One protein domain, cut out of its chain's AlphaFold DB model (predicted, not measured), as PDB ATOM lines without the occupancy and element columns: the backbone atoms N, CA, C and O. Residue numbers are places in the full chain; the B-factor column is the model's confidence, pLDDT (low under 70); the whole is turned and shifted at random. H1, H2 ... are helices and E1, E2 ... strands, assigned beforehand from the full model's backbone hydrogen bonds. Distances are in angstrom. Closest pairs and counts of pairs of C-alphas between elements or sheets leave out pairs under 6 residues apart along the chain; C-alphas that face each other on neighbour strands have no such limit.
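This is residues 4 to 80 of the 81 residues of the protein "Addiction module toxin RelE" of Acidobacteria bacterium (UniProt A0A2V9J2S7). A strongly twisted sheet of six strands forms a wall, with the single helix H1 packed slantwise over one face, mainly at E2 and E3. The long strand E4 bends on its way across, and the short strands E5 and E6 lie at the far end of the sheet from E1. The printed part has 77 residues, with one named helix and then six named strands, in the sheet order E1 E2 E3 E4 E5 E6, antiparallel throughout. The class is mixed, helices and strands; the whole is compact, with a radius of gyration of the C-alphas of 12.1 A and spans of 34 by 30 by 21 A.

E4, residues 58 to 68, is 29.3 A long and bends by 50 degrees at residue 62. E3 is residues 46 to 53, 22.6 A; E2 is 39 to 43, 13.2 A; E1 is 28 to 30, 6.9 A. E5 is residues 71 to 74, 10.0 A, and E6 is 77 to 79, 6.4 A, ending at C-alpha 79 (6.977, 4.746, 56.533). H1, residues 4 to 17, is 19.7 A long and begins at C-alpha 4 (15.023, 16.706, 37.952).

The strands form a meander, each the antiparallel neighbour of the one before. In the hairpin E3 and E4, N 49 and O 63 are 2.8 A apart, within hydrogen-bond range; so are N 41 and O 48 of E2 and E3, at 2.8 A, and N 29 and O 40 of E1 and E2, at 2.9 A. Between E4 and E5, N 66 and O 73 are within hydrogen-bond range at 2.9 A, and between E5 and E6, N 74 and O 77 are within that range at 2.8 A. H1 is on the sheet at a height of 9.2 A, over E3, at 37 degrees to it on the local plane; E1 and E2 only just miss being under it, with 2 of its C-alphas falling on each. The closest C-alphas of H1 and E2 are those of Gly 12 and Ile 43, 6.2 A apart. In H1 every O i to N i+4 pair is within hydrogen-bond range. E1 and E6, the edge strands, are apart.

The C-alphas farthest apart, of Ala 55 and Arg 69, are 36.4 A from each other. The printed part has no cut and no long link. The mean pLDDT of the printed part is 96.4, and no printed residue is under 70.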
ATOM      1  N   ASP A   4      14.982  17.746  38.988       95.94
ATOM      2  CA  ASP A   4      15.023  16.706  37.952       95.94
ATOM      3  C   ASP A   4      14.237  15.458  38.369       95.94
ATOM      4  O   ASP A   4      13.521  14.874  37.560       95.94
ATOM      5  N   GLU A   5      14.320  15.075  39.649       95.50
ATOM      6  CA  GLU A   5      13.509  13.986  40.199       95.50
ATOM      7  C   GLU A   5      12.012  14.325  40.151       95.50
ATOM      8  O   GLU A   5      11.216  13.473  39.766       95.50
ATOM      9  N   GLN A   6      11.623  15.563  40.484       95.19
ATOM     10  CA  GLN A   6      10.226  16.007  40.383       95.19
ATOM     11  C   GLN A   6       9.705  15.939  38.944       95.19
ATOM     12  O   GLN A   6       8.603  15.439  38.722       95.19
ATOM     13  N   ASN A   7      10.495  16.398  37.970       97.25
ATOM     14  CA  ASN A   7      10.118  16.345  36.558       97.25
ATOM     15  C   ASN A   7       9.961  14.897  36.081       97.25
ATOM     16  O   ASN A   7       8.939  14.561  35.498       97.25
ATOM     17  N   ALA A   8      10.911  14.019  36.417       97.12
ATOM     18  CA  ALA A   8      10.834  12.604  36.057       97.12
ATOM     19  C   ALA A   8       9.598  11.906  36.652       97.12
ATOM     20  O   ALA A   8       8.993  11.055  36.001       97.12
ATOM     21  N   ILE A   9       9.209  12.261  37.882       97.44
ATOM     22  CA  ILE A   9       7.979  11.751  38.502       97.44
ATOM     23  C   ILE A   9       6.748  12.268  37.756       97.44
ATOM     24  O   ILE A   9       5.862  11.474  37.451       97.44
ATOM     25  N   ARG A  10       6.689  13.569  37.448       97.56
ATOM     26  CA  ARG A  10       5.547  14.162  36.741       97.56
ATOM     27  C   ARG A  10       5.365  13.542  35.359       97.56
ATOM     28  O   ARG A  10       4.276  13.077  35.047       97.56
ATOM     29  N   ASP A  11       6.441  13.462  34.584       97.81
ATOM     30  CA  ASP A  11       6.410  12.892  33.239       97.81
ATOM     31  C   ASP A  11       6.006  11.409  33.282       97.81
ATOM     32  O   ASP A  11       5.187  10.956  32.483       97.81
ATOM     33  N   GLY A  12       6.510  10.652  34.266       97.81
ATOM     34  CA  GLY A  12       6.130   9.254  34.451       97.81
ATOM     35  C   GLY A  12       4.671   9.065  34.882       97.81
ATOM     36  O   GLY A  12       4.049   8.083  34.472       97.81
ATOM     37  N   ILE A  13       4.108   9.985  35.674       97.88
ATOM     38  CA  ILE A  13       2.676  10.001  36.008       97.88
ATOM     39  C   ILE A  13       1.851  10.225  34.741       97.88
ATOM     40  O   ILE A  13       0.959   9.424  34.461       97.88
ATOM     41  N   ASP A  14       2.178  11.253  33.958       96.75
ATOM     42  CA  ASP A  14       1.448  11.594  32.734       96.75
ATOM     43  C   ASP A  14       1.472  10.428  31.728       96.75
ATOM     44  O   ASP A  14       0.433  10.043  31.186       96.75
ATOM     45  N   GLU A  15       2.639   9.803  31.534       96.31
ATOM     46  CA  GLU A  15       2.816   8.660  30.632       96.31
ATOM     47  C   GLU A  15       2.013   7.426  31.073       96.31
ATOM     48  O   GLU A  15       1.440   6.721  30.241       96.31
ATOM     49  N   ASN A  16       1.969   7.137  32.378       97.00
ATOM     50  CA  ASN A  16       1.407   5.879  32.873       97.00
ATOM     51  C   ASN A  16      -0.062   5.975  33.293       97.00
ATOM     52  O   ASN A  16      -0.725   4.940  33.303       97.00
ATOM     53  N   LEU A  17      -0.561   7.148  33.686       96.88
ATOM     54  CA  LEU A  17      -1.913   7.303  34.239       96.88
ATOM     55  C   LEU A  17      -2.873   8.028  33.287       96.88
ATOM     56  O   LEU A  17      -4.079   8.019  33.526       96.88
ATOM     57  N   GLY A  18      -2.376   8.593  32.180       92.25
ATOM     58  CA  GLY A  18      -3.208   9.279  31.185       92.25
ATOM     59  C   GLY A  18      -4.167   8.368  30.404       92.25
ATOM     60  O   GLY A  18      -5.153   8.852  29.849       92.25
ATOM     61  N   TYR A  19      -3.913   7.056  30.362       91.12
ATOM     62  CA  TYR A  19      -4.770   6.077  29.692       91.12
ATOM     63  C   TYR A  19      -4.847   4.777  30.500       91.12
ATOM     64  O   TYR A  19      -3.823   4.158  30.784       91.12
ATOM     65  N   GLU A  20      -6.070   4.369  30.856       93.44
ATOM     66  CA  GLU A  20      -6.366   3.140  31.613       93.44
ATOM     67  C   GLU A  20      -5.561   2.994  32.932       93.44
ATOM     68  O   GLU A  20      -4.842   2.004  33.131       93.44
ATOM     69  N   PRO A  21      -5.682   3.955  33.875       96.94
ATOM     70  CA  PRO A  21      -4.914   3.951  35.127       96.94
ATOM     71  C   PRO A  21      -5.266   2.785  36.066       96.94
ATOM     72  O   PRO A  21      -4.481   2.474  36.959       96.94
ATOM     73  N   THR A  22      -6.406   2.117  35.859       97.38
ATOM     74  CA  THR A  22      -6.865   0.950  36.635       97.38
ATOM     75  C   THR A  22      -6.552  -0.392  35.966       97.38
ATOM     76  O   THR A  22      -7.005  -1.442  36.422       97.38
ATOM     77  N   VAL A  23      -5.749  -0.398  34.897       96.88
ATOM     78  CA  VAL A  23      -5.236  -1.630  34.281       96.88
ATOM     79  C   VAL A  23      -3.849  -1.943  34.837       96.88
ATOM     80  O   VAL A  23      -2.928  -1.120  34.750       96.88
ATOM     81  N   GLU A  24      -3.699  -3.146  35.401       97.31
ATOM     82  CA  GLU A  24      -2.418  -3.645  35.907       97.31
ATOM     83  C   GLU A  24      -1.375  -3.761  34.792       97.31
ATOM     84  O   GLU A  24      -1.640  -4.235  33.687       97.31
ATOM     85  N   THR A  25      -0.150  -3.352  35.107       96.88
ATOM     86  CA  THR A  25       1.016  -3.474  34.226       96.88
ATOM     87  C   THR A  25       2.237  -3.876  35.047       96.88
ATOM     88  O   THR A  25       2.163  -4.103  36.252       96.88
ATOM     89  N   HIS A  26       3.416  -3.936  34.429       95.38
ATOM     90  CA  HIS A  26       4.653  -4.126  35.188       95.38
ATOM     91  C   HIS A  26       4.898  -3.002  36.220       95.38
ATOM     92  O   HIS A  26       5.413  -3.250  37.321       95.38
ATOM     93  N   ASN A  27       4.500  -1.774  35.863       96.88
ATOM     94  CA  ASN A  27       4.721  -0.575  36.665       96.88
ATOM     95  C   ASN A  27       3.522  -0.212  37.543       96.88
ATOM     96  O   ASN A  27       3.735   0.454  38.545       96.88
ATOM     97  N   ARG A  28       2.302  -0.657  37.214       97.75
ATOM     98  CA  ARG A  28       1.084  -0.404  37.999       97.75
ATOM     99  C   ARG A  28       0.569  -1.676  38.637       97.75
ATOM    100  O   ARG A  28       0.312  -2.654  37.937       97.75
ATOM    101  N   LYS A  29       0.389  -1.649  39.947       97.44
ATOM    102  CA  LYS A  29      -0.069  -2.798  40.718       97.44
ATOM    103  C   LYS A  29      -1.233  -2.394  41.606       97.44
ATOM    104  O   LYS A  29      -1.125  -1.391  42.312       97.44
ATOM    105  N   LYS A  30      -2.287  -3.214  41.633       98.06
ATOM    106  CA  LYS A  30      -3.341  -3.049  42.627       98.06
ATOM    107  C   LYS A  30      -2.832  -3.496  43.996       98.06
ATOM    108  O   LYS A  30      -2.247  -4.577  44.151       98.06
ATOM    109  N   LEU A  31      -3.002  -2.639  44.990       97.50
ATOM    110  CA  LEU A  31      -2.597  -2.910  46.356       97.50
ATOM    111  C   LEU A  31      -3.616  -3.806  47.057       97.50
ATOM    112  O   LEU A  31      -4.756  -3.989  46.626       97.50
ATOM    113  N   ARG A  32      -3.176  -4.406  48.164       96.69
ATOM    114  CA  ARG A  32      -4.119  -4.997  49.116       96.69
ATOM    115  C   ARG A  32      -4.878  -3.856  49.802       96.69
ATOM    116  O   ARG A  32      -4.292  -2.783  49.931       96.69
ATOM    117  N   PRO A  33      -6.119  -4.083  50.266       96.06
ATOM    118  CA  PRO A  33      -6.865  -3.065  51.000       96.06
ATOM    119  C   PRO A  33      -6.019  -2.458  52.126       96.06
ATOM    120  O   PRO A  33      -5.459  -3.200  52.935       96.06
ATOM    121  N   ASN A  34      -5.910  -1.132  52.128       94.56
ATOM    122  CA  ASN A  34      -5.180  -0.311  53.093       94.56
ATOM    123  C   ASN A  34      -5.878   1.059  53.205       94.56
ATOM    124  O   ASN A  34      -6.871   1.295  52.517       94.56
ATOM    125  N   GLU A  35      -5.398   1.932  54.090       94.19
ATOM    126  CA  GLU A  35      -6.026   3.237  54.364       94.19
ATOM    127  C   GLU A  35      -5.497   4.381  53.481       94.19
ATOM    128  O   GLU A  35      -6.002   5.497  53.575       94.19
ATOM    129  N   THR A  36      -4.488   4.120  52.647       95.19
ATOM    130  CA  THR A  36      -3.743   5.160  51.925       95.19
ATOM    131  C   THR A  36      -4.126   5.255  50.451       95.19
ATOM    132  O   THR A  36      -4.335   6.360  49.971       95.19
ATOM    133  N   ALA A  37      -4.139   4.133  49.723       97.56
ATOM    134  CA  ALA A  37      -4.417   4.106  48.283       97.56
ATOM    135  C   ALA A  37      -4.717   2.689  47.769       97.56
ATOM    136  O   ALA A  37      -4.205   1.687  48.276       97.56
ATOM    137  N   GLU A  38      -5.462   2.589  46.673       98.19
ATOM    138  CA  GLU A  38      -5.758   1.333  45.988       98.19
ATOM    139  C   GLU A  38      -4.654   0.879  45.025       98.19
ATOM    140  O   GLU A  38      -4.554  -0.320  44.733       98.19
ATOM    141  N   TRP A  39      -3.822   1.796  44.523       98.56
ATOM    142  CA  TRP A  39      -2.834   1.501  43.483       98.56
ATOM    143  C   TRP A  39      -1.429   2.010  43.804       98.56
ATOM    144  O   TRP A  39      -1.232   3.054  44.418       98.56
ATOM    145  N   GLU A  40      -0.430   1.271  43.317       98.38
ATOM    146  CA  GLU A  40       0.978   1.676  43.288       98.38
ATOM    147  C   GLU A  40       1.457   1.774  41.836       98.38
ATOM    148  O   GLU A  40       1.395   0.795  41.086       98.38
ATOM    149  N   LEU A  41       2.020   2.925  41.468       98.56
ATOM    150  CA  LEU A  41       2.801   3.143  40.255       98.56
ATOM    151  C   LEU A  41       4.300   3.225  40.587       98.56
ATOM    152  O   LEU A  41       4.739   3.962  41.473       98.56
ATOM    153  N   LYS A  42       5.117   2.497  39.828       98.06
ATOM    154  CA  LYS A  42       6.580   2.484  39.932       98.06
ATOM    155  C   LYS A  42       7.198   3.401  38.883       98.06
ATOM    156  O   LYS A  42       7.056   3.152  37.691       98.06
ATOM    157  N   ILE A  43       7.967   4.392  39.335       97.88
ATOM    158  CA  ILE A  43       8.755   5.286  38.473       97.88
ATOM    159  C   ILE A  43      10.206   5.241  38.952       97.88
ATOM    160  O   ILE A  43      10.606   5.953  39.874       97.88
ATOM    161  N   GLY A  44      10.999   4.331  38.385       96.25
ATOM    162  CA  GLY A  44      12.361   4.067  38.854       96.25
ATOM    163  C   GLY A  44      12.394   3.726  40.352       96.25
ATOM    164  O   GLY A  44      11.787   2.744  40.800       96.25
ATOM    165  N   LYS A  45      13.097   4.551  41.141       96.56
ATOM    166  CA  LYS A  45      13.163   4.412  42.606       96.56
ATOM    167  C   LYS A  45      11.943   4.973  43.342       96.56
ATOM    168  O   LYS A  45      11.836   4.763  44.542       96.56
ATOM    169  N   PHE A  46      11.028   5.660  42.667       97.81
ATOM    170  CA  PHE A  46       9.847   6.245  43.292       97.81
ATOM    171  C   PHE A  46       8.646   5.300  43.233       97.81
ATOM    172  O   PHE A  46       8.518   4.472  42.320       97.81
ATOM    173  N   ARG A  47       7.790   5.405  44.245       97.81
ATOM    174  CA  ARG A  47       6.476   4.770  44.332       97.81
ATOM    175  C   ARG A  47       5.442   5.865  44.482       97.81
ATOM    176  O   ARG A  47       5.543   6.667  45.403       97.81
ATOM    177  N   VAL A  48       4.520   5.917  43.536       98.25
ATOM    178  CA  VAL A  48       3.408   6.856  43.512       98.25
ATOM    179  C   VAL A  48       2.165   6.062  43.875       98.25
ATOM    180  O   VAL A  48       1.838   5.090  43.199       98.25
ATOM    181  N   PHE A  49       1.519   6.451  44.959       98.38
ATOM    182  CA  PHE A  49       0.308   5.829  45.466       98.38
ATOM    183  C   PHE A  49      -0.875   6.692  45.064       98.38
ATOM    184  O   PHE A  49      -0.798   7.916  45.196       98.38
ATOM    185  N   TYR A  50      -1.894   6.069  44.484       98.50
ATOM    186  CA  TYR A  50      -2.999   6.802  43.887       98.50
ATOM    187  C   TYR A  50      -4.316   6.035  43.934       98.50
ATOM    188  O   TYR A  50      -4.341   4.802  43.860       98.50
ATOM    189  N   ASP A  51      -5.391   6.811  43.927       98.38
ATOM    190  CA  ASP A  51      -6.759   6.368  43.714       98.38
ATOM    191  C   ASP A  51      -7.314   6.888  42.384       98.38
ATOM    192  O   ASP A  51      -6.844   7.876  41.807       98.38
ATOM    193  N   VAL A  52      -8.333   6.195  41.870       98.00
ATOM    194  CA  VAL A  52      -9.031   6.578  40.641       98.00
ATOM    195  C   VAL A  52     -10.521   6.678  40.918       98.00
ATOM    196  O   VAL A  52     -11.175   5.683  41.220       98.00
ATOM    197  N   ASP A  53     -11.076   7.870  40.727       96.94
ATOM    198  CA  ASP A  53     -12.514   8.043  40.575       96.94
ATOM    199  C   ASP A  53     -12.865   7.911  39.087       96.94
ATOM    200  O   ASP A  53     -12.704   8.840  38.286       96.94
ATOM    201  N   GLU A  54     -13.332   6.724  38.696       93.25
ATOM    202  CA  GLU A  54     -13.703   6.433  37.308       93.25
ATOM    203  C   GLU A  54     -14.955   7.202  36.848       93.25
ATOM    204  O   GLU A  54     -15.115   7.446  35.648       93.25
ATOM    205  N   ALA A  55     -15.825   7.628  37.773       95.69
ATOM    206  CA  ALA A  55     -17.056   8.336  37.433       95.69
ATOM    207  C   ALA A  55     -16.763   9.750  36.919       95.69
ATOM    208  O   ALA A  55     -17.388  10.197  35.954       95.69
ATOM    209  N   VAL A  56     -15.783  10.434  37.520       96.19
ATOM    210  CA  VAL A  56     -15.330  11.762  37.069       96.19
ATOM    211  C   VAL A  56     -14.008  11.736  36.299       96.19
ATOM    212  O   VAL A  56     -13.542  12.788  35.863       96.19
ATOM    213  N   ARG A  57     -13.431  10.547  36.074       93.00
ATOM    214  CA  ARG A  57     -12.133  10.340  35.405       93.00
ATOM    215  C   ARG A  57     -11.011  11.137  36.075       93.00
ATOM    216  O   ARG A  57     -10.238  11.821  35.405       93.00
ATOM    217  N   LEU A  58     -10.955  11.057  37.400       96.06
ATOM    218  CA  LEU A  58      -9.963  11.740  38.221       96.06
ATOM    219  C   LEU A  58      -8.984  10.724  38.800       96.06
ATOM    220  O   LEU A  58      -9.392   9.718  39.369       96.06
ATOM    221  N   VAL A  59      -7.695  11.024  38.682       98.00
ATOM    222  CA  VAL A  59      -6.627  10.317  39.390       98.00
ATOM    223  C   VAL A  59      -6.165  11.211  40.533       98.00
ATOM    224  O   VAL A  59      -5.796  12.365  40.301       98.00
ATOM    225  N   VAL A  60      -6.197  10.692  41.756       97.94
ATOM    226  CA  VAL A  60      -5.744  11.389  42.963       97.94
ATOM    227  C   VAL A  60      -4.429  10.767  43.396       97.94
ATOM    228  O   VAL A  60      -4.354   9.562  43.561       97.94
ATOM    229  N   ILE A  61      -3.382  11.579  43.535       97.75
ATOM    230  CA  ILE A  61      -2.088  11.110  44.037       97.75
ATOM    231  C   ILE A  61      -2.061  11.308  45.552       97.75
ATOM    232  O   ILE A  61      -1.917  12.440  46.015       97.75
ATOM    233  N   ASP A  62      -2.178  10.220  46.304       97.56
ATOM    234  CA  ASP A  62      -2.273  10.242  47.768       97.56
ATOM    235  C   ASP A  62      -0.902  10.379  48.428       97.56
ATOM    236  O   ASP A  62      -0.729  11.131  49.390       97.56
ATOM    237  N   ALA A  63       0.110   9.694  47.888       97.12
ATOM    238  CA  ALA A  63       1.461   9.760  48.430       97.12
ATOM    239  C   ALA A  63       2.549   9.437  47.400       97.12
ATOM    240  O   ALA A  63       2.343   8.718  46.422       97.12
ATOM    241  N   ILE A  64       3.758   9.945  47.650       97.44
ATOM    242  CA  ILE A  64       4.953   9.632  46.861       97.44
ATOM    243  C   ILE A  64       6.084   9.253  47.813       97.44
ATOM    244  O   ILE A  64       6.481  10.052  48.663       97.44
ATOM    245  N   ALA A  65       6.631   8.053  47.633       97.69
ATOM    246  CA  ALA A  65       7.762   7.544  48.398       97.69
ATOM    247  C   ALA A  65       8.999   7.320  47.526       97.69
ATOM    248  O   ALA A  65       8.911   6.873  46.381       97.69
ATOM    249  N   GLU A  66      10.179   7.543  48.099       97.69
ATOM    250  CA  GLU A  66      11.434   7.012  47.568       97.69
ATOM    251  C   GLU A  66      11.677   5.618  48.156       97.69
ATOM    252  O   GLU A  66      11.807   5.451  49.368       97.69
ATOM    253  N   LYS A  67      11.777   4.603  47.298       96.75
ATOM    254  CA  LYS A  67      12.122   3.248  47.713       96.75
ATOM    255  C   LYS A  67      13.635   3.097  47.816       96.75
ATOM    256  O   LYS A  67      14.361   3.275  46.835       96.75
ATOM    257  N   ARG A  68      14.114   2.698  48.995       96.19
ATOM    258  CA  ARG A  68      15.525   2.387  49.252       96.19
ATOM    259  C   ARG A  68      15.616   0.971  49.807       96.19
ATOM    260  O   ARG A  68      15.323   0.736  50.975       96.19
ATOM    261  N   ARG A  69      16.031   0.023  48.957       92.94
ATOM    262  CA  ARG A  69      15.940  -1.424  49.236       92.94
ATOM    263  C   ARG A  69      14.486  -1.800  49.546       92.94
ATOM    264  O   ARG A  69      13.618  -1.580  48.700       92.94
ATOM    265  N   ASP A  70      14.214  -2.303  50.741       93.50
ATOM    266  CA  ASP A  70      12.879  -2.731  51.146       93.50
ATOM    267  C   ASP A  70      12.060  -1.612  51.798       93.50
ATOM    268  O   ASP A  70      10.839  -1.713  51.826       93.50
ATOM    269  N   LEU A  71      12.696  -0.500  52.171       96.62
ATOM    270  CA  LEU A  71      12.078   0.615  52.888       96.62
ATOM    271  C   LEU A  71      11.453   1.650  51.943       96.62
ATOM    272  O   LEU A  71      11.954   1.874  50.832       96.62
ATOM    273  N   LEU A  72      10.385   2.299  52.406       97.25
ATOM    274  CA  LEU A  72       9.762   3.456  51.767       97.25
ATOM    275  C   LEU A  72      10.054   4.706  52.594       97.25
ATOM    276  O   LEU A  72       9.903   4.693  53.811       97.25
ATOM    277  N   PHE A  73      10.467   5.777  51.922       97.31
ATOM    278  CA  PHE A  73      10.717   7.069  52.549       97.31
ATOM    279  C   PHE A  73       9.763   8.125  51.997       97.31
ATOM    280  O   PHE A  73       9.844   8.479  50.817       97.31
ATOM    281  N   PHE A  74       8.904   8.662  52.857       94.94
ATOM    282  CA  PHE A  74       7.979   9.752  52.570       94.94
ATOM    283  C   PHE A  74       8.562  11.045  53.130       94.94
ATOM    284  O   PHE A  74       8.823  11.159  54.321       94.94
ATOM    285  N   GLN A  75       8.845  12.019  52.262       90.44
ATOM    286  CA  GLN A  75       9.483  13.290  52.653       90.44
ATOM    287  C   GLN A  75      10.793  13.143  53.466       90.44
ATOM    288  O   GLN A  75      11.224  14.081  54.125       90.44
ATOM    289  N   GLY A  76      11.471  11.995  53.359       91.25
ATOM    290  CA  GLY A  76      12.711  11.697  54.083       91.25
ATOM    291  C   GLY A  76      12.532  10.844  55.339       91.25
ATOM    292  O   GLY A  76      13.532  10.329  55.831       91.25
ATOM    293  N   GLU A  77      11.297  10.623  55.785       94.88
ATOM    294  CA  GLU A  77      10.954   9.769  56.923       94.88
ATOM    295  C   GLU A  77      10.564   8.369  56.444       94.88
ATOM    296  O   GLU A  77       9.886   8.221  55.426       94.88
ATOM    297  N   GLU A  78      11.005   7.334  57.155       96.56
ATOM    298  CA  GLU A  78      10.595   5.955  56.872       96.56
ATOM    299  C   GLU A  78       9.104   5.768  57.183       96.56
ATOM    300  O   GLU A  78       8.605   6.280  58.185       96.56
ATOM    301  N   GLY A  79       8.393   5.031  56.331       94.06
ATOM    302  CA  GLY A  79       6.977   4.746  56.533       94.06
ATOM    303  C   GLY A  79       6.497   3.500  55.801       94.06
ATOM    304  O   GLY A  79       7.235   2.864  55.045       94.06
ATOM    305  N   GLU A  80       5.228   3.185  56.019       92.81
ATOM    306  CA  GLU A  80       4.514   2.055  55.424       92.81
ATOM    307  C   GLU A  80       3.248   2.557  54.714       92.81
ATOM    308  O   GLU A  80       2.874   3.722  54.859       92.81
TER     309      GLU A  80